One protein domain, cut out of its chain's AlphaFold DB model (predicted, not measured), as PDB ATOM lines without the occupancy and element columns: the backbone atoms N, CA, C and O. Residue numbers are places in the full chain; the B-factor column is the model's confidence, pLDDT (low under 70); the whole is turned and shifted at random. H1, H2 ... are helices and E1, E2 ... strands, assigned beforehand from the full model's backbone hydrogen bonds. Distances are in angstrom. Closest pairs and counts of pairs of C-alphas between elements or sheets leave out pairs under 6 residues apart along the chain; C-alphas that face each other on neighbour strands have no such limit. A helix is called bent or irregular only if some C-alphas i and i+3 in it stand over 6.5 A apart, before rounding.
ATOM      1  N   LEU A   2      46.492  35.140  24.539       83.81
ATOM      2  CA  LEU A   2      46.718  35.355  25.986       83.81
ATOM      3  C   LEU A   2      46.717  36.842  26.387       83.81
ATOM      4  O   LEU A   2      46.119  37.198  27.396       83.81
ATOM      5  N   ALA A   3      47.344  37.702  25.577       89.50
ATOM      6  CA  ALA A   3      47.357  39.145  25.815       89.50
ATOM      7  C   ALA A   3      45.941  39.748  25.832       89.50
ATOM      8  O   ALA A   3      45.612  40.463  26.767       89.50
ATOM      9  N   ILE A   4      45.084  39.384  24.866       92.31
ATOM     10  CA  ILE A   4      43.689  39.856  24.773       92.31
ATOM     11  C   ILE A   4      42.937  39.514  26.059       92.31
ATOM     12  O   ILE A   4      42.388  40.392  26.718       92.31
ATOM     13  N   PHE A   5      42.971  38.237  26.440       92.25
ATOM     14  CA  PHE A   5      42.254  37.754  27.612       92.25
ATOM     15  C   PHE A   5      42.725  38.450  28.901       92.25
ATOM     16  O   PHE A   5      41.904  38.850  29.724       92.25
ATOM     17  N   ARG A   6      44.042  38.634  29.079       91.88
ATOM     18  CA  ARG A   6      44.598  39.327  30.254       91.88
ATOM     19  C   ARG A   6      44.252  40.813  30.281       91.88
ATOM     20  O   ARG A   6      43.948  41.325  31.354       91.88
ATOM     21  N   SER A   7      44.244  41.482  29.131       95.12
ATOM     22  CA  SER A   7      43.791  42.874  29.035       95.12
ATOM     23  C   SER A   7      42.320  43.003  29.430       95.12
ATOM     24  O   SER A   7      41.991  43.824  30.282       95.12
ATOM     25  N   MET A   8      41.448  42.137  28.904       95.44
ATOM     26  CA  MET A   8      40.028  42.125  29.276       95.44
ATOM     27  C   MET A   8      39.825  41.860  30.768       95.44
ATOM     28  O   MET A   8      39.003  42.521  31.399       95.44
ATOM     29  N   GLU A   9      40.584  40.932  31.356       93.62
ATOM     30  CA  GLU A   9      40.541  40.664  32.797       93.62
ATOM     31  C   GLU A   9      40.918  41.909  33.612       93.62
ATOM     32  O   GLU A   9      40.214  42.252  34.561       93.62
ATOM     33  N   GLN A  10      41.975  42.622  33.223       94.94
ATOM     34  CA  GLN A  10      42.418  43.814  33.940       94.94
ATOM     35  C   GLN A  10      41.404  44.962  33.850       94.94
ATOM     36  O   GLN A  10      41.116  45.598  34.865       94.94
ATOM     37  N   ILE A  11      40.820  45.195  32.668       96.38
ATOM     38  CA  ILE A  11      39.750  46.191  32.493       96.38
ATOM     39  C   ILE A  11      38.535  45.804  33.345       96.38
ATOM     40  O   ILE A  11      37.981  46.636  34.062       96.38
ATOM     41  N   THR A  12      38.173  44.519  33.346       95.56
ATOM     42  CA  THR A  12      37.069  43.987  34.158       95.56
ATOM     43  C   THR A  12      37.290  44.222  35.652       95.56
ATOM     44  O   THR A  12      36.367  44.630  36.351       95.56
ATOM     45  N   LEU A  13      38.507  44.001  36.159       93.62
ATOM     46  CA  LEU A  13      38.849  44.285  37.556       93.62
ATOM     47  C   LEU A  13      38.719  45.779  37.883       93.62
ATOM     48  O   LEU A  13      38.205  46.121  38.947       93.62
ATOM     49  N   GLY A  14      39.131  46.657  36.963       93.75
ATOM     50  CA  GLY A  14      38.924  48.101  37.082       93.75
ATOM     51  C   GLY A  14      37.441  48.471  37.171       93.75
ATOM     52  O   GLY A  14      37.045  49.192  38.084       93.75
ATOM     53  N   LEU A  15      36.605  47.909  36.292       94.19
ATOM     54  CA  LEU A  15      35.153  48.111  36.316       94.19
ATOM     55  C   LEU A  15      34.522  47.626  37.624       94.19
ATOM     56  O   LEU A  15      33.745  48.354  38.234       94.19
ATOM     57  N   LEU A  16      34.883  46.430  38.099       92.25
ATOM     58  CA  LEU A  16      34.387  45.899  39.374       92.25
ATOM     59  C   LEU A  16      34.767  46.794  40.554       92.25
ATOM     60  O   LEU A  16      33.941  47.016  41.438       92.25
ATOM     61  N   HIS A  17      35.993  47.322  40.569       91.06
ATOM     62  CA  HIS A  17      36.426  48.271  41.590       91.06
ATOM     63  C   HIS A  17      35.585  49.551  41.540       91.06
ATOM     64  O   HIS A  17      35.065  49.986  42.566       91.06
ATOM     65  N   THR A  18      35.398  50.124  40.350       91.25
ATOM     66  CA  THR A  18      34.546  51.300  40.165       91.25
ATOM     67  C   THR A  18      33.127  51.046  40.658       91.25
ATOM     68  O   THR A  18      32.612  51.843  41.433       91.25
ATOM     69  N   TYR A  19      32.499  49.943  40.252       90.25
ATOM     70  CA  TYR A  19      31.126  49.638  40.643       90.25
ATOM     71  C   TYR A  19      30.985  49.397  42.143       90.25
ATOM     72  O   TYR A  19      30.033  49.884  42.743       90.25
ATOM     73  N   ARG A  20      31.954  48.722  42.772       87.00
ATOM     74  CA  ARG A  20      31.945  48.473  44.219       87.00
ATOM     75  C   ARG A  20      31.951  49.766  45.033       87.00
ATOM     76  O   ARG A  20      31.281  49.842  46.057       87.00
ATOM     77  N   TYR A  21      32.714  50.758  44.583       87.31
ATOM     78  CA  TYR A  21      32.836  52.058  45.247       87.31
ATOM     79  C   TYR A  21      31.965  53.143  44.609       87.31
ATOM     80  O   TYR A  21      32.128  54.324  44.916       87.31
ATOM     81  N   TYR A  22      31.054  52.750  43.715       89.81
ATOM     82  CA  TYR A  22      30.182  53.635  42.948       89.81
ATOM     83  C   TYR A  22      30.909  54.774  42.214       89.81
ATOM     84  O   TYR A  22      30.310  55.809  41.951       89.81
ATOM     85  N   GLY A  23      32.191  54.615  41.889       88.81
ATOM     86  CA  GLY A  23      33.003  55.663  41.272       88.81
ATOM     87  C   GLY A  23      32.659  55.933  39.800       88.81
ATOM     88  O   GLY A  23      31.806  55.257  39.210       88.81
ATOM     89  N   PRO A  24      33.374  56.873  39.161       88.81
ATOM     90  CA  PRO A  24      33.237  57.108  37.732       88.81
ATOM     91  C   PRO A  24      33.783  55.918  36.933       88.81
ATOM     92  O   PRO A  24      34.873  55.403  37.204       88.81
ATOM     93  N   VAL A  25      33.016  55.477  35.930       89.75
ATOM     94  CA  VAL A  25      33.465  54.457  34.969       89.75
ATOM     95  C   VAL A  25      34.659  55.015  34.197       89.75
ATOM     96  O   VAL A  25      34.543  56.125  33.670       89.75
ATOM     97  N   PRO A  26      35.801  54.299  34.138       90.44
ATOM     98  CA  PRO A  26      36.941  54.750  33.356       90.44
ATOM     99  C   PRO A  26      36.513  54.987  31.899       90.44
ATOM    100  O   PRO A  26      35.863  54.107  31.325       90.44
ATOM    101  N   PRO A  27      36.842  56.147  31.301       90.62
ATOM    102  CA  PRO A  27      36.486  56.437  29.916       90.62
ATOM    103  C   PRO A  27      36.998  55.350  28.971       90.62
ATOM    104  O   PRO A  27      38.118  54.875  29.151       90.62
ATOM    105  N   PHE A  28      36.202  54.983  27.966       94.81
ATOM    106  CA  PHE A  28      36.548  53.996  26.938       94.81
ATOM    107  C   PHE A  28      36.724  52.555  27.431       94.81
ATOM    108  O   PHE A  28      37.057  51.687  26.629       94.81
ATOM    109  N   ALA A  29      36.473  52.250  28.708       95.31
ATOM    110  CA  ALA A  29      36.633  50.889  29.221       95.31
ATOM    111  C   ALA A  29      35.722  49.875  28.511       95.31
ATOM    112  O   ALA A  29      36.133  48.737  28.277       95.31
ATOM    113  N   LEU A  30      34.488  50.266  28.162       95.69
ATOM    114  CA  LEU A  30      33.579  49.381  27.433       95.69
ATOM    115  C   LEU A  30      33.982  49.287  25.966       95.69
ATOM    116  O   LEU A  30      34.012  48.182  25.435       95.69
ATOM    117  N   LEU A  31      34.381  50.403  25.353       96.56
ATOM    118  CA  LEU A  31      34.934  50.398  24.000       96.56
ATOM    119  C   LEU A  31      36.138  49.451  23.886       96.56
ATOM    120  O   LEU A  31      36.170  48.603  23.000       96.56
ATOM    121  N   GLU A  32      37.110  49.537  24.794       97.25
ATOM    122  CA  GLU A  32      38.281  48.655  24.792       97.25
ATOM    123  C   GLU A  32      37.888  47.179  24.933       97.25
ATOM    124  O   GLU A  32      38.419  46.328  24.217       97.25
ATOM    125  N   LEU A  33      36.928  46.857  25.809       97.38
ATOM    126  CA  LEU A  33      36.403  45.494  25.937       97.38
ATOM    127  C   LEU A  33      35.740  45.009  24.647       97.38
ATOM    128  O   LEU A  33      35.995  43.877  24.226       97.38
ATOM    129  N   HIS A  34      34.920  45.849  24.017       97.12
ATOM    130  CA  HIS A  34      34.246  45.532  22.761       97.12
ATOM    131  C   HIS A  34      35.246  45.300  21.631       97.12
ATOM    132  O   HIS A  34      35.130  44.311  20.912       97.12
ATOM    133  N   GLN A  35      36.273  46.143  21.517       97.19
ATOM    134  CA  GLN A  35      37.320  46.020  20.501       97.19
ATOM    135  C   GLN A  35      38.194  44.777  20.712       97.19
ATOM    136  O   GLN A  35      38.527  44.080  19.753       97.19
ATOM    137  N   LEU A  36      38.539  44.450  21.962       96.62
ATOM    138  CA  LEU A  36      39.286  43.232  22.290       96.62
ATOM    139  C   LEU A  36      38.484  41.966  21.968       96.62
ATOM    140  O   LEU A  36      39.047  41.006  21.436       96.62
ATOM    141  N   TYR A  37      37.179  41.972  22.253       96.62
ATOM    142  CA  TYR A  37      36.276  40.895  21.854       96.62
ATOM    143  C   TYR A  37      36.159  40.799  20.329       96.62
ATOM    144  O   TYR A  37      36.349  39.716  19.776       96.62
ATOM    145  N   TYR A  38      35.935  41.924  19.647       95.94
ATOM    146  CA  TYR A  38      35.833  41.984  18.190       95.94
ATOM    147  C   TYR A  38      37.088  41.424  17.515       95.94
ATOM    148  O   TYR A  38      37.003  40.561  16.648       95.94
ATOM    149  N   TYR A  39      38.275  41.828  17.968       95.50
ATOM    150  CA  TYR A  39      39.536  41.305  17.448       95.50
ATOM    151  C   TYR A  39      39.693  39.792  17.685       95.50
ATOM    152  O   TYR A  39      40.228  39.079  16.829       95.50
ATOM    153  N   ALA A  40      39.224  39.280  18.830       94.94
ATOM    154  CA  ALA A  40      39.245  37.850  19.118       94.94
ATOM    155  C   ALA A  40      38.312  37.054  18.194       94.94
ATOM    156  O   ALA A  40      38.735  36.001  17.711       94.94
ATOM    157  N   GLU A  41      37.114  37.586  17.927       94.31
ATOM    158  CA  GLU A  41      36.114  37.040  16.998       94.31
ATOM    159  C   GLU A  41      36.662  36.995  15.564       94.31
ATOM    160  O   GLU A  41      36.653  35.945  14.926       94.31
ATOM    161  N   GLN A  42      37.246  38.096  15.076       93.69
ATOM    162  CA  GLN A  42      37.853  38.152  13.735       93.69
ATOM    163  C   GLN A  42      39.026  37.175  13.569       93.69
ATOM    164  O   GLN A  42      39.316  36.713  12.467       93.69
ATOM    165  N   SER A  43      39.703  36.845  14.669       92.94
ATOM    166  CA  SER A  43      40.809  35.884  14.688       92.94
ATOM    167  C   SER A  43      40.352  34.431  14.905       92.94
ATOM    168  O   SER A  43      41.205  33.544  14.946       92.94
ATOM    169  N   GLY A  44      39.050  34.179  15.105       92.25
ATOM    170  CA  GLY A  44      38.485  32.855  15.397       92.25
ATOM    171  C   GLY A  44      39.012  32.224  16.691       92.25
ATOM    172  O   GLY A  44      39.163  31.006  16.782       92.25
ATOM    173  N   CYS A  45      39.401  33.051  17.666       91.12
ATOM    174  CA  CYS A  45      40.068  32.618  18.899       91.12
ATOM    175  C   CYS A  45      39.281  32.943  20.175       91.12
ATOM    176  O   CYS A  45      39.761  32.713  21.288       91.12
ATOM    177  N   GLU A  46      38.077  33.485  20.031       91.44
ATOM    178  CA  GLU A  46      37.202  33.934  21.109       91.44
ATOM    179  C   GLU A  46      36.748  32.792  22.026       91.44
ATOM    180  O   GLU A  46      36.620  32.989  23.236       91.44
ATOM    181  N   ASN A  47      36.583  31.592  21.467       90.75
ATOM    182  CA  ASN A  47      36.173  30.383  22.183       90.75
ATOM    183  C   ASN A  47      37.349  29.510  22.646       90.75
ATOM    184  O   ASN A  47      37.140  28.471  23.272       90.75
ATOM    185  N   THR A  48      38.591  29.916  22.384       88.31
ATOM    186  CA  THR A  48      39.758  29.150  22.825       88.31
ATOM    187  C   THR A  48      40.006  29.367  24.323       88.31
ATOM    188  O   THR A  48      40.067  30.518  24.770       88.31
ATOM    189  N   PRO A  49      40.178  28.298  25.126       87.25
ATOM    190  CA  PRO A  49      40.465  28.425  26.553       87.25
ATOM    191  C   PRO A  49      41.757  29.202  26.828       87.25
ATOM    192  O   PRO A  49      42.791  28.977  26.193       87.25
ATOM    193  N   ALA A  50      41.723  30.099  27.815       82.06
ATOM    194  CA  ALA A  50      42.892  30.872  28.210       82.06
ATOM    195  C   ALA A  50      43.980  29.980  28.840       82.06
ATOM    196  O   ALA A  50      43.745  29.246  29.801       82.06
ATOM    197  N   ILE A  51      45.211  30.093  28.332       78.06
ATOM    198  CA  ILE A  51      46.367  29.328  28.821       78.06
ATOM    199  C   ILE A  51      46.670  29.694  30.285       78.06
ATOM    200  O   ILE A  51      46.797  30.869  30.635       78.06
ATOM    201  N   GLY A  52      46.829  28.678  31.141       72.38
ATOM    202  CA  GLY A  52      47.215  28.843  32.549       72.38
ATOM    203  C   GLY A  52      46.060  29.153  33.509       72.38
ATOM    204  O   GLY A  52      46.303  29.427  34.684       72.38
ATOM    205  N   ARG A  53      44.809  29.101  33.037       71.75
ATOM    206  CA  ARG A  53      43.611  29.132  33.883       71.75
ATOM    207  C   ARG A  53      43.108  27.724  34.181       71.75
ATOM    208  O   ARG A  53      43.137  26.860  33.312       71.75
ATOM    209  N   ARG A  54      42.630  27.498  35.408       65.06
ATOM    210  CA  ARG A  54      42.046  26.202  35.812       65.06
ATOM    211  C   ARG A  54      40.595  26.047  35.364       65.06
ATOM    212  O   ARG A  54      40.112  24.933  35.257       65.06
ATOM    213  N   ASP A  55      39.923  27.165  35.125       69.94
ATOM    214  CA  ASP A  55      38.498  27.272  34.822       69.94
ATOM    215  C   ASP A  55      38.177  27.206  33.320       69.94
ATOM    216  O   ASP A  55      37.031  27.414  32.943       69.94
ATOM    217  N   SER A  56      39.165  26.946  32.448       76.38
ATOM    218  CA  SER A  56      39.003  26.918  30.981       76.38
ATOM    219  C   SER A  56      38.263  28.135  30.397       76.38
ATOM    220  O   SER A  56      37.701  28.056  29.305       76.38
ATOM    221  N   SER A  57      38.273  29.270  31.109       84.38
ATOM    222  CA  SER A  57      37.567  30.485  30.705       84.38
ATOM    223  C   SER A  57      38.058  30.972  29.345       84.38
ATOM    224  O   SER A  57      39.262  31.049  29.092       84.38
ATOM    225  N   THR A  58      37.108  31.329  28.485       91.88
ATOM    226  CA  THR A  58      37.349  31.842  27.136       91.88
ATOM    227  C   THR A  58      37.163  33.357  27.103       91.88
ATOM    228  O   THR A  58      36.519  33.942  27.981       91.88
ATOM    229  N   THR A  59      37.716  34.008  26.080       93.56
ATOM    230  CA  THR A  59      37.526  35.448  25.844       93.56
ATOM    231  C   THR A  59      36.043  35.778  25.660       93.56
ATOM    232  O   THR A  59      35.548  36.731  26.258       93.56
ATOM    233  N   ALA A  60      35.313  34.937  24.919       94.69
ATOM    234  CA  ALA A  60      33.877  35.076  24.715       94.69
ATOM    235  C   ALA A  60      33.097  34.993  26.033       94.69
ATOM    236  O   ALA A  60      32.272  35.858  26.311       94.69
ATOM    237  N   ASN A  61      33.382  34.004  26.888       93.81
ATOM    238  CA  ASN A  61      32.666  33.861  28.158       93.81
ATOM    239  C   ASN A  61      32.968  35.008  29.122       93.81
ATOM    240  O   ASN A  61      32.052  35.476  29.791       93.81
ATOM    241  N   LEU A  62      34.216  35.495  29.179       94.44
ATOM    242  CA  LEU A  62      34.554  36.676  29.976       94.44
ATOM    243  C   LEU A  62      33.793  37.910  29.476       94.44
ATOM    244  O   LEU A  62      33.190  38.609  30.287       94.44
ATOM    245  N   TYR A  63      33.768  38.137  28.161       96.69
ATOM    246  CA  TYR A  63      33.038  39.249  27.558       96.69
ATOM    247  C   TYR A  63      31.542  39.202  27.895       96.69
ATOM    248  O   TYR A  63      31.019  40.150  28.477       96.69
ATOM    249  N   LYS A  64      30.877  38.061  27.653       95.44
ATOM    250  CA  LYS A  64      29.467  37.824  28.022       95.44
ATOM    251  C   LYS A  64      29.200  38.123  29.499       95.44
ATOM    252  O   LYS A  64      28.214  38.769  29.847       95.44
ATOM    253  N   ARG A  65      30.117  37.716  30.382       93.75
ATOM    254  CA  ARG A  65      30.035  37.971  31.826       93.75
ATOM    255  C   ARG A  65      30.025  39.453  32.169       93.75
ATOM    256  O   ARG A  65      29.234  39.887  33.004       93.75
ATOM    257  N   VAL A  66      30.908  40.221  31.537       95.12
ATOM    258  CA  VAL A  66      30.969  41.672  31.734       95.12
ATOM    259  C   VAL A  66      29.729  42.337  31.143       95.12
ATOM    260  O   VAL A  66      29.157  43.213  31.782       95.12
ATOM    261  N   MET A  67      29.241  41.874  29.990       94.44
ATOM    262  CA  MET A  67      28.003  42.387  29.403       94.44
ATOM    263  C   MET A  67      26.796  42.154  30.327       94.44
ATOM    264  O   MET A  67      26.062  43.104  30.600       94.44
ATOM    265  N   LEU A  68      26.640  40.959  30.917       91.19
ATOM    266  CA  LEU A  68      25.605  40.701  31.938       91.19
ATOM    267  C   LEU A  68      25.727  41.637  33.134       91.19
ATOM    268  O   LEU A  68      24.721  42.177  33.599       91.19
ATOM    269  N   LEU A  69      26.951  41.852  33.621       90.44
ATOM    270  CA  LEU A  69      27.201  42.775  34.720       90.44
ATOM    271  C   LEU A  69      26.716  44.187  34.379       90.44
ATOM    272  O   LEU A  69      26.040  44.798  35.196       90.44
ATOM    273  N   THR A  70      27.021  44.685  33.178       90.56
ATOM    274  CA  THR A  70      26.586  46.023  32.753       90.56
ATOM    275  C   THR A  70      25.075  46.127  32.556       90.56
ATOM    276  O   THR A  70      24.499  47.148  32.922       90.56
ATOM    277  N   ILE A  71      24.428  45.068  32.052       87.19
ATOM    278  CA  ILE A  71      22.965  44.997  31.931       87.19
ATOM    279  C   ILE A  71      22.331  45.090  33.314       87.19
ATOM    280  O   ILE A  71      21.409  45.868  33.498       87.19
ATOM    281  N   SER A  72      22.886  44.396  34.309       82.44
ATOM    282  CA  SER A  72      22.376  44.341  35.691       82.44
ATOM    283  C   SER A  72      22.328  45.689  36.431       82.44
ATOM    284  O   SER A  72      21.863  45.725  37.567       82.44
ATOM    285  N   ASP A  73      22.824  46.772  35.820       83.19
ATOM    286  CA  ASP A  73      22.958  48.116  36.391       83.19
ATOM    287  C   ASP A  73      23.659  48.090  37.765       83.19
ATOM    288  O   ASP A  73      23.029  48.254  38.815       83.19
ATOM    289  N   PRO A  74      24.986  47.866  37.790       86.19
ATOM    290  CA  PRO A  74      25.721  47.527  39.007       86.19
ATOM    291  C   PRO A  74      25.739  48.651  40.053       86.19
ATOM    292  O   PRO A  74      25.958  48.379  41.227       86.19
ATOM    293  N   PHE A  75      25.432  49.894  39.669       85.62
ATOM    294  CA  PHE A  75      25.257  51.014  40.603       85.62
ATOM    295  C   PHE A  75      23.989  50.900  41.471       85.62
ATOM    296  O   PHE A  75      23.801  51.698  42.390       85.62
ATOM    297  N   ARG A  76      23.105  49.935  41.181       83.62
ATOM    298  CA  ARG A  76      21.930  49.572  41.993       83.62
ATOM    299  C   ARG A  76      22.194  48.457  42.997       83.62
ATOM    300  O   ARG A  76      21.309  48.151  43.794       83.62
ATOM    301  N   LEU A  77      23.355  47.819  42.920       80.31
ATOM    302  CA  LEU A  77      23.717  46.715  43.797       80.31
ATOM    303  C   LEU A  77      24.372  47.267  45.055       80.31
ATOM    304  O   LEU A  77      25.170  48.196  44.975       80.31
ATOM    305  N   GLY A  78      24.060  46.681  46.208       74.62
ATOM    306  CA  GLY A  78      24.788  46.951  47.440       74.62
ATOM    307  C   GLY A  78      26.241  46.466  47.365       74.62
ATOM    308  O   GLY A  78      26.587  45.596  46.563       74.62
ATOM    309  N   GLU A  79      27.097  46.974  48.260       71.44
ATOM    310  CA  GLU A  79      28.545  46.680  48.254       71.44
ATOM    311  C   GLU A  79      28.852  45.169  48.278       71.44
ATOM    312  O   GLU A  79      29.777  44.692  47.618       71.44
ATOM    313  N   ASN A  80      28.032  44.401  49.000       73.75
ATOM    314  CA  ASN A  80      28.215  42.964  49.192       73.75
ATOM    315  C   ASN A  80      27.508  42.093  48.138       73.75
ATOM    316  O   ASN A  80      27.620  40.874  48.198       73.75
ATOM    317  N   GLU A  81      26.794  42.682  47.176       77.12
ATOM    318  CA  GLU A  81      26.026  41.936  46.165       77.12
ATOM    319  C   GLU A  81      26.799  41.774  44.852       77.12
ATOM    320  O   GLU A  81      26.674  40.755  44.172       77.12
ATOM    321  N   LEU A  82      27.658  42.742  44.527       84.00
ATOM    322  CA  LEU A  82      28.365  42.816  43.250       84.00
ATOM    323  C   LEU A  82      29.259  41.597  42.968       84.00
ATOM    324  O   LEU A  82      29.182  40.998  41.897       84.00
ATOM    325  N   LEU A  83      30.143  41.241  43.908       85.12
ATOM    326  CA  LEU A  83      31.112  40.157  43.701       85.12
ATOM    327  C   LEU A  83      30.452  38.770  43.664       85.12
ATOM    328  O   LEU A  83      30.765  38.020  42.737       85.12
ATOM    329  N   PRO A  84      29.530  38.417  44.587       81.06
ATOM    330  CA  PRO A  84      28.782  37.166  44.482       81.06
ATOM    331  C   PRO A  84      28.005  37.056  43.170       81.06
ATOM    332  O   PRO A  84      28.008  35.992  42.552       81.06
ATOM    333  N   LEU A  85      27.402  38.156  42.710       82.38
ATOM    334  CA  LEU A  85      26.693  38.192  41.436       82.38
ATOM    335  C   LEU A  85      27.639  37.941  40.255       82.38
ATOM    336  O   LEU A  85      27.386  37.077  39.416       82.38
ATOM    337  N   PHE A  86      28.769  38.646  40.207       86.62
ATOM    338  CA  PHE A  86      29.745  38.462  39.136       86.62
ATOM    339  C   PHE A  86      30.364  37.056  39.132       86.62
ATOM    340  O   PHE A  86      30.691  36.520  38.071       86.62
ATOM    341  N   GLN A  87      30.505  36.441  40.309       85.62
ATOM    342  CA  GLN A  87      30.918  35.048  40.440       85.62
ATOM    343  C   GLN A  87      29.845  34.090  39.915       85.62
ATOM    344  O   GLN A  87      30.186  33.157  39.194       85.62
ATOM    345  N   ALA A  88      28.566  34.334  40.212       82.56
ATOM    346  CA  ALA A  88      27.452  33.548  39.678       82.56
ATOM    347  C   ALA A  88      27.421  33.577  38.142       82.56
ATOM    348  O   ALA A  88      27.196  32.556  37.493       82.56
ATOM    349  N   TYR A  89      27.759  34.723  37.543       86.88
ATOM    350  CA  TYR A  89      27.845  34.844  36.090       86.88
ATOM    351  C   TYR A  89      28.899  33.948  35.435       86.88
ATOM    352  O   TYR A  89      28.842  33.763  34.222       86.88
ATOM    353  N   LEU A  90      29.835  33.351  36.184       87.38
ATOM    354  CA  LEU A  90      30.790  32.389  35.620       87.38
ATOM    355  C   LEU A  90      30.082  31.160  35.042       87.38
ATOM    356  O   LEU A  90      30.465  30.694  33.974       87.38
ATOM    357  N   GLU A  91      29.046  30.678  35.724       85.38
ATOM    358  CA  GLU A  91      28.267  29.505  35.312       85.38
ATOM    359  C   GLU A  91      27.136  29.872  34.343       85.38
ATOM    360  O   GLU A  91      26.740  29.057  33.516       85.38
ATOM    361  N   LEU A  92      26.641  31.110  34.422       85.56
ATOM    362  CA  LEU A  92      25.476  31.581  33.672       85.56
ATOM    363  C   LEU A  92      25.826  32.177  32.297       85.56
ATOM    364  O   LEU A  92      25.081  32.000  31.336       85.56
ATOM    365  N   ALA A  93      26.968  32.859  32.166       90.00
ATOM    366  CA  ALA A  93      27.388  33.479  30.905       90.00
ATOM    367  C   ALA A  93      27.505  32.508  29.708       90.00
ATOM    368  O   ALA A  93      27.172  32.928  28.597       90.00
ATOM    369  N   PRO A  94      27.918  31.232  29.872       91.62
ATOM    370  CA  PRO A  94      27.919  30.257  28.779       91.62
ATOM    371  C   PRO A  94      26.544  30.002  28.142       91.62
ATOM    372  O   PRO A  94      26.496  29.606  26.980       91.62
ATOM    373  N   LEU A  95      25.444  30.240  28.867       90.44
ATOM    374  CA  LEU A  95      24.078  30.083  28.348       90.44
ATOM    375  C   LEU A  95      23.694  31.203  27.370       90.44
ATOM    376  O   LEU A  95      22.833  31.013  26.513       90.44
ATOM    377  N   CYS A  96      24.344  32.363  27.481       91.56
ATOM    378  CA  CYS A  96      24.068  33.522  26.643       91.56
ATOM    379  C   CYS A  96      24.738  33.387  25.269       91.56
ATOM    380  O   CYS A  96      25.817  32.791  25.132       91.56
ATOM    381  N   ARG A  97      24.140  33.996  24.244       91.88
ATOM    382  CA  ARG A  97      24.642  33.963  22.860       91.88
ATOM    383  C   ARG A  97      24.937  35.370  22.365       91.88
ATOM    384  O   ARG A  97      24.275  36.320  22.766       91.88
ATOM    385  N   ILE A  98      25.976  35.494  21.546       92.31
ATOM    386  CA  ILE A  98      26.286  36.728  20.825       92.31
ATOM    387  C   ILE A  98      26.172  36.375  19.354       92.31
ATOM    388  O   ILE A  98      26.988  35.608  18.850       92.31
ATOM    389  N   ASP A  99      25.147  36.912  18.711       89.50
ATOM    390  CA  ASP A  99      24.788  36.610  17.335       89.50
ATOM    391  C   ASP A  99      24.915  37.860  16.451       89.50
ATOM    392  O   ASP A  99      25.083  38.994  16.921       89.50
ATOM    393  N   SER A 100      24.841  37.646  15.137       85.06
ATOM    394  CA  SER A 100      24.757  38.730  14.155       85.06
ATOM    395  C   SER A 100      23.488  39.568  14.361       85.06
ATOM    396  O   SER A 100      22.476  39.088  14.872       85.06
ATOM    397  N   ALA A 101      23.533  40.819  13.905       77.44
ATOM    398  CA  ALA A 101      22.441  41.793  13.940       77.44
ATOM    399  C   ALA A 101      21.094  41.273  13.393       77.44
ATOM    400  O   ALA A 101      20.029  41.682  13.846       77.44
ATOM    401  N   GLU A 102      21.148  40.338  12.447       70.88
ATOM    402  CA  GLU A 102      19.993  39.733  11.774       70.88
ATOM    403  C   GLU A 102      19.189  38.777  12.677       70.88
ATOM    404  O   GLU A 102      18.058  38.423  12.351       70.88
ATOM    405  N   ALA A 103      19.748  38.361  13.817       62.28
ATOM    406  CA  ALA A 103      19.152  37.381  14.726       62.28
ATOM    407  C   ALA A 103      18.288  37.999  15.847       62.28
ATOM    408  O   ALA A 103      17.902  37.297  16.784       62.28
ATOM    409  N   ALA A 104      17.995  39.303  15.785       61.56
ATOM    410  CA  ALA A 104      17.281  40.017  16.842       61.56
ATOM    411  C   ALA A 104      15.875  39.434  17.105       61.56
ATOM    412  O   ALA A 104      15.021  39.404  16.218       61.56
ATOM    413  N   LYS A 105      15.613  39.005  18.348       61.84
ATOM    414  CA  LYS A 105      14.276  38.616  18.834       61.84
ATOM    415  C   LYS A 105      13.662  39.734  19.681       61.84
ATOM    416  O   LYS A 105      14.361  40.595  20.203       61.84
ATOM    417  N   CYS A 106      12.342  39.693  19.874       53.19
ATOM    418  CA  CYS A 106      11.611  40.712  20.641       53.19
ATOM    419  C   CYS A 106      11.795  40.632  22.172       53.19
ATOM    420  O   CYS A 106      11.462  41.594  22.857       53.19
ATOM    421  N   GLN A 107      12.281  39.516  22.733       63.75
ATOM    422  CA  GLN A 107      12.452  39.332  24.183       63.75
ATOM    423  C   GLN A 107      13.847  38.794  24.511       63.75
ATOM    424  O   GLN A 107      14.358  37.929  23.804       63.75
ATOM    425  N   GLY A 108      14.467  39.326  25.570       68.44
ATOM    426  CA  GLY A 108      15.781  38.882  26.053       68.44
ATOM    427  C   GLY A 108      16.968  39.217  25.140       68.44
ATOM    428  O   GLY A 108      18.068  38.745  25.394       68.44
ATOM    429  N   SER A 109      16.770  40.021  24.092       83.06
ATOM    430  CA  SER A 109      17.823  40.422  23.151       83.06
ATOM    431  C   SER A 109      18.266  41.865  23.394       83.06
ATOM    432  O   SER A 109      17.446  42.784  23.415       83.06
ATOM    433  N   PHE A 110      19.575  42.064  23.543       87.38
ATOM    434  CA  PHE A 110      20.198  43.374  23.724       87.38
ATOM    435  C   PHE A 110      21.112  43.697  22.544       87.38
ATOM    436  O   PHE A 110      21.881  42.853  22.102       87.38
ATOM    437  N   LEU A 111      21.061  44.927  22.047       90.25
ATOM    438  CA  LEU A 111      21.972  45.422  21.024       90.25
ATOM    439  C   LEU A 111      23.295  45.855  21.661       90.25
ATOM    440  O   LEU A 111      23.315  46.641  22.611       90.25
ATOM    441  N   ILE A 112      24.396  45.385  21.084       92.88
ATOM    442  CA  ILE A 112      25.759  45.830  21.358       92.88
ATOM    443  C   ILE A 112      26.307  46.447  20.075       92.88
ATOM    444  O   ILE A 112      26.320  45.791  19.038       92.88
ATOM    445  N   ASP A 113      26.791  47.684  20.146       93.25
ATOM    446  CA  ASP A 113      27.641  48.242  19.096       93.25
ATOM    447  C   ASP A 113      29.100  48.077  19.514       93.25
ATOM    448  O   ASP A 113      29.540  48.698  20.487       93.25
ATOM    449  N   LEU A 114      29.846  47.230  18.800       94.50
ATOM    450  CA  LEU A 114      31.232  46.940  19.156       94.50
ATOM    451  C   LEU A 114      32.159  48.153  18.971       94.50
ATOM    452  O   LEU A 114      33.248  48.155  19.544       94.50
ATOM    453  N   ASN A 115      31.744  49.190  18.231       95.00
ATOM    454  CA  ASN A 115      32.506  50.436  18.107       95.00
ATOM    455  C   ASN A 115      32.080  51.540  19.097       95.00
ATOM    456  O   ASN A 115      32.636  52.637  19.088       95.00
ATOM    457  N   GLY A 116      31.104  51.270  19.968       92.81
ATOM    458  CA  GLY A 116      30.630  52.226  20.972       92.81
ATOM    459  C   GLY A 116      31.309  52.079  22.337       92.81
ATOM    460  O   GLY A 116      31.731  50.997  22.723       92.81
ATOM    461  N   ASP A 117      31.325  53.144  23.142       94.12
ATOM    462  CA  ASP A 117      31.656  53.078  24.579       94.12
ATOM    463  C   ASP A 117      30.377  52.992  25.425       94.12
ATOM    464  O   ASP A 117      30.095  53.833  26.279       94.12
ATOM    465  N   SER A 118      29.514  52.024  25.112       89.81
ATOM    466  CA  SER A 118      28.203  51.904  25.756       89.81
ATOM    467  C   SER A 118      27.874  50.458  26.125       89.81
ATOM    468  O   SER A 118      28.326  49.535  25.440       89.81
ATOM    469  N   PRO A 119      27.117  50.241  27.218       91.38
ATOM    470  CA  PRO A 119      26.662  48.909  27.599       91.38
ATOM    471  C   PRO A 119      25.636  48.372  26.586       91.38
ATOM    472  O   PRO A 119      25.096  49.152  25.795       91.38
ATOM    473  N   PRO A 120      25.311  47.066  26.627       90.81
ATOM    474  CA  PRO A 120      24.212  46.515  25.846       90.81
ATOM    475  C   PRO A 120      22.901  47.242  26.167       90.81
ATOM    476  O   PRO A 120      22.591  47.499  27.334       90.81
ATOM    477  N   ARG A 121      22.121  47.577  25.139       85.88
ATOM    478  CA  ARG A 121      20.847  48.305  25.273       85.88
ATOM    479  C   ARG A 121      19.690  47.482  24.722       85.88
ATOM    480  O   ARG A 121      19.893  46.662  23.834       85.88
ATOM    481  N   GLY A 122      18.479  47.696  25.235       81.44
ATOM    482  CA  GLY A 122      17.277  47.096  24.652       81.44
ATOM    483  C   GLY A 122      17.153  47.476  23.173       81.44
ATOM    484  O   GLY A 122      17.403  48.623  22.806       81.44
ATOM    485  N   CYS A 123      16.821  46.507  22.318       74.81
ATOM    486  CA  CYS A 123      16.730  46.730  20.877       74.81
ATOM    487  C   CYS A 123      15.450  47.507  20.528       74.81
ATOM    488  O   CYS A 123      14.349  47.009  20.764       74.81
ATOM    489  N   LYS A 124      15.579  48.708  19.948       77.56
ATOM    490  CA  LYS A 124      14.450  49.485  19.403       77.56
ATOM    491  C   LYS A 124      14.500  49.511  17.880       77.56
ATOM    492  O   LYS A 124      15.525  49.221  17.263       77.56
ATOM    493  N   GLU A 125      13.368  49.844  17.270       72.62
ATOM    494  CA  GLU A 125      13.253  49.941  15.816       72.62
ATOM    495  C   GLU A 125      14.245  50.982  15.261       72.62
ATOM    496  O   GLU A 125      14.320  52.110  15.752       72.62
ATOM    497  N   GLY A 126      15.049  50.578  14.273       76.06
ATOM    498  CA  GLY A 126      16.084  51.416  13.652       76.06
ATOM    499  C   GLY A 126      17.399  51.563  14.435       76.06
ATOM    500  O   GLY A 126      18.310  52.227  13.948       76.06
ATOM    501  N   ASP A 127      17.555  50.960  15.622       80.94
ATOM    502  CA  ASP A 127      18.819  51.060  16.378       80.94
ATOM    503  C   ASP A 127      19.950  50.237  15.745       80.94
ATOM    504  O   ASP A 127      21.104  50.664  15.754       80.94
ATOM    505  N   VAL A 128      19.618  49.084  15.158       82.25
ATOM    506  CA  VAL A 128      20.583  48.204  14.480       82.25
ATOM    507  C   VAL A 128      21.232  48.901  13.283       82.25
ATOM    508  O   VAL A 128      22.432  48.774  13.078       82.25
ATOM    509  N   GLU A 129      20.453  49.675  12.525       83.00
ATOM    510  CA  GLU A 129      20.905  50.392  11.323       83.00
ATOM    511  C   GLU A 129      21.842  51.565  11.644       83.00
ATOM    512  O   GLU A 129      22.612  52.001  10.793       83.00
ATOM    513  N   ARG A 130      21.761  52.099  12.869       84.75
ATOM    514  CA  ARG A 130      22.589  53.219  13.340       84.75
ATOM    515  C   ARG A 130      23.915  52.771  13.946       84.75
ATOM    516  O   ARG A 130      24.804  53.604  14.093       84.75
ATOM    517  N   ALA A 131      24.012  51.513  14.365       86.31
ATOM    518  CA  ALA A 131      25.216  50.951  14.958       86.31
ATOM    519  C   ALA A 131      26.239  50.619  13.866       86.31
ATOM    520  O   ALA A 131      25.878  50.115  12.803       86.31
ATOM    521  N   GLU A 132      27.519  50.870  14.133       89.75
ATOM    522  CA  GLU A 132      28.565  50.614  13.138       89.75
ATOM    523  C   GLU A 132      28.928  49.131  13.062       89.75
ATOM    524  O   GLU A 132      29.043  48.567  11.972       89.75
ATOM    525  N   VAL A 133      29.088  48.478  14.218       92.44
ATOM    526  CA  VAL A 133      29.398  47.045  14.295       92.44
ATOM    527  C   VAL A 133      28.397  46.360  15.234       92.44
ATOM    528  O   VAL A 133      28.736  46.021  16.372       92.44
ATOM    529  N   PRO A 134      27.142  46.161  14.789       92.56
ATOM    530  CA  PRO A 134      26.086  45.619  15.634       92.56
ATOM    531  C   PRO A 134      26.265  44.123  15.926       92.56
ATOM    532  O   PRO A 134      26.569  43.311  15.045       92.56
ATOM    533  N   ARG A 135      26.001  43.743  17.175       93.06
ATOM    534  CA  ARG A 135      25.825  42.368  17.652       93.06
ATOM    535  C   ARG A 135      24.590  42.280  18.535       93.06
ATOM    536  O   ARG A 135      24.270  43.224  19.256       93.06
ATOM    537  N   ILE A 136      23.922  41.134  18.507       92.00
ATOM    538  CA  ILE A 136      22.798  40.845  19.396       92.00
ATOM    539  C   ILE A 136      23.279  39.950  20.522       92.00
ATOM    540  O   ILE A 136      23.809  38.870  20.286       92.00
ATOM    541  N   TYR A 137      23.075  40.400  21.752       91.81
ATOM    542  CA  TYR A 137      23.312  39.629  22.954       91.81
ATOM    543  C   TYR A 137      22.004  39.017  23.456       91.81
ATOM    544  O   TYR A 137      21.172  39.712  24.044       91.81
ATOM    545  N   ASP A 138      21.817  37.725  23.184       89.00
ATOM    546  CA  ASP A 138      20.644  36.947  23.587       89.00
ATOM    547  C   ASP A 138      20.879  36.328  24.972       89.00
ATOM    548  O   ASP A 138      21.722  35.438  25.151       89.00
ATOM    549  N   ILE A 139      20.118  36.816  25.953       88.44
ATOM    550  CA  ILE A 139      20.055  36.282  27.318       88.44
ATOM    551  C   ILE A 139      18.802  35.427  27.550       88.44
ATOM    552  O   ILE A 139      18.590  34.971  28.668       88.44
ATOM    553  N   GLY A 140      17.969  35.188  26.532       84.94
ATOM    554  CA  GLY A 140      16.753  34.376  26.643       84.94
ATOM    555  C   GLY A 140      16.988  33.001  27.285       84.94
ATOM    556  O   GLY A 140      16.364  32.718  28.305       84.94
ATOM    557  N   PRO A 141      17.962  32.192  26.808       87.56
ATOM    558  CA  PRO A 141      18.248  30.884  27.406       87.56
ATOM    559  C   PRO A 141      18.669  30.957  28.881       87.56
ATOM    560  O   PRO A 141      18.450  30.018  29.640       87.56
ATOM    561  N   LEU A 142      19.295  32.065  29.287       86.69
ATOM    562  CA  LEU A 142      19.643  32.307  30.681       86.69
ATOM    563  C   LEU A 142      18.391  32.601  31.518       86.69
ATOM    564  O   LEU A 142      18.285  32.103  32.635       86.69
ATOM    565  N   LEU A 143      17.464  33.412  31.004       83.38
ATOM    566  CA  LEU A 143      16.217  33.718  31.707       83.38
ATOM    567  C   LEU A 143      15.381  32.451  31.908       83.38
ATOM    568  O   LEU A 143      14.953  32.204  33.031       83.38
ATOM    569  N   ASP A 144      15.260  31.611  30.876       83.44
ATOM    570  CA  ASP A 144      14.549  30.328  30.952       83.44
ATOM    571  C   ASP A 144      15.151  29.403  32.028       83.44
ATOM    572  O   ASP A 144      14.432  28.816  32.836       83.44
TER     573      ASP A 144
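AT A GLANCE: This is residues 2 to 144 of the 444 residues of an uncharacterized protein of Candidatus Reidiella endopervernicosa (UniProt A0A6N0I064). H3 runs through the middle of this domain, side by side with H1 and H2 in an up-and-down bundle, while H4 crosses H3 steeply on another side. Away from H1, a small sheet of three strands has H3 over one face; short H5 lies by the sheet, far from the bundle, and short H6 ends the printed part beside the last residues of H4. The printed part has 143 residues, with six named helices and three named strands in the order H1 H2 H3 H4 E1 E2 H5 E3 H6; the sheet has the order E1 - E3 - E2, all antiparallel, and the class is mostly helix. The whole is compact and rounded, with a radius of gyration of the C-alphas of 14.5 A and spans of 37 by 34 by 33 A.

IN THESE COORDINATES: Find C-alpha 2 at (46.718, 35.355, 25.986); from there H1, residues 2 to 20, runs 26.9 A to C-alpha 20 at (31.945, 48.473, 44.219). Next comes H2, residues 29 to 42, 20.1 A long. Look for H3 at residues 59 to 71, 18.4 A long, and H4 at residues 82 to 95, 20.1 A long. H4 is irregular, but only just: C-alphas 91 and 94 are 6.6 A apart. Then read E1, residues 97 to 100, 9.9 A, and E2, residues 109 to 113, 13.2 A. H5, residues 127 to 130, is 5.3 A long, E3, residues 134 to 138, is 13.0 A, and H6, residues 140 to 144, is 6.3 A, ending with C-alpha 144 at (14.549, 30.328, 30.952).

HOW THE PARTS SIT: Start with the bundle of H1, H2 and H3, up and down, each helix running against the one before it. H1 and H2 form a helical hairpin and touch at a shallow tilt of 27 degrees, their closest C-alphas being those of Met 8 and Leu 33, 6.0 A apart. H2 and H3 form another at 34 degrees, only just short of steep; H3 touches H2 with residues 59 to 63 alone, closest at the C-alphas of Tyr 37 and Tyr 63, 6.8 A. H1 touches H3 with residues 4 to 12 alone, the same way at a shallow tilt of 18 degrees, closest at the C-alphas of Phe 5 and Thr 59, 5.5 A. Move to H4, which touches H3 at a steep tilt of 55 degrees, opposite ways; the closest C-alphas are those of Arg 65 and Ala 93, 5.3 A. H4 touches H6 with residues 92 to 95 alone, closest at the C-alphas of Leu 95 and Leu 142, 5.5 A. H3 on one face of the sheet makes two layers, helix over sheet, at a height over the sheet of 9.4 A. In the sheet, look at N 99 and O 136, 2.8 A, between E1 and E3, and N 112 and O 135, 2.8 A, between E3 and E2, both within hydrogen-bond range. H5 only grazes the sheet with residues 127 to 130. Every O i to N i+4 pair is within hydrogen-bond range in H1, H2, H3 and H6; H4 has 6 of 10, and H5 is too short for such a pair.

THE WHOLE: The two C-alphas farthest apart are those of Gly 52 and Glu 125, 43.3 A. The printed part has no cut. The links H2 to H3, 16 residues, and E2 to H5, 13 residues, are long; in the second, residues 121 to 122 pair antiparallel with residues 110 to 111 of E2. The mean pLDDT of the printed part is 87.2, and residues 54 to 55 and 103 to 108 are under 70.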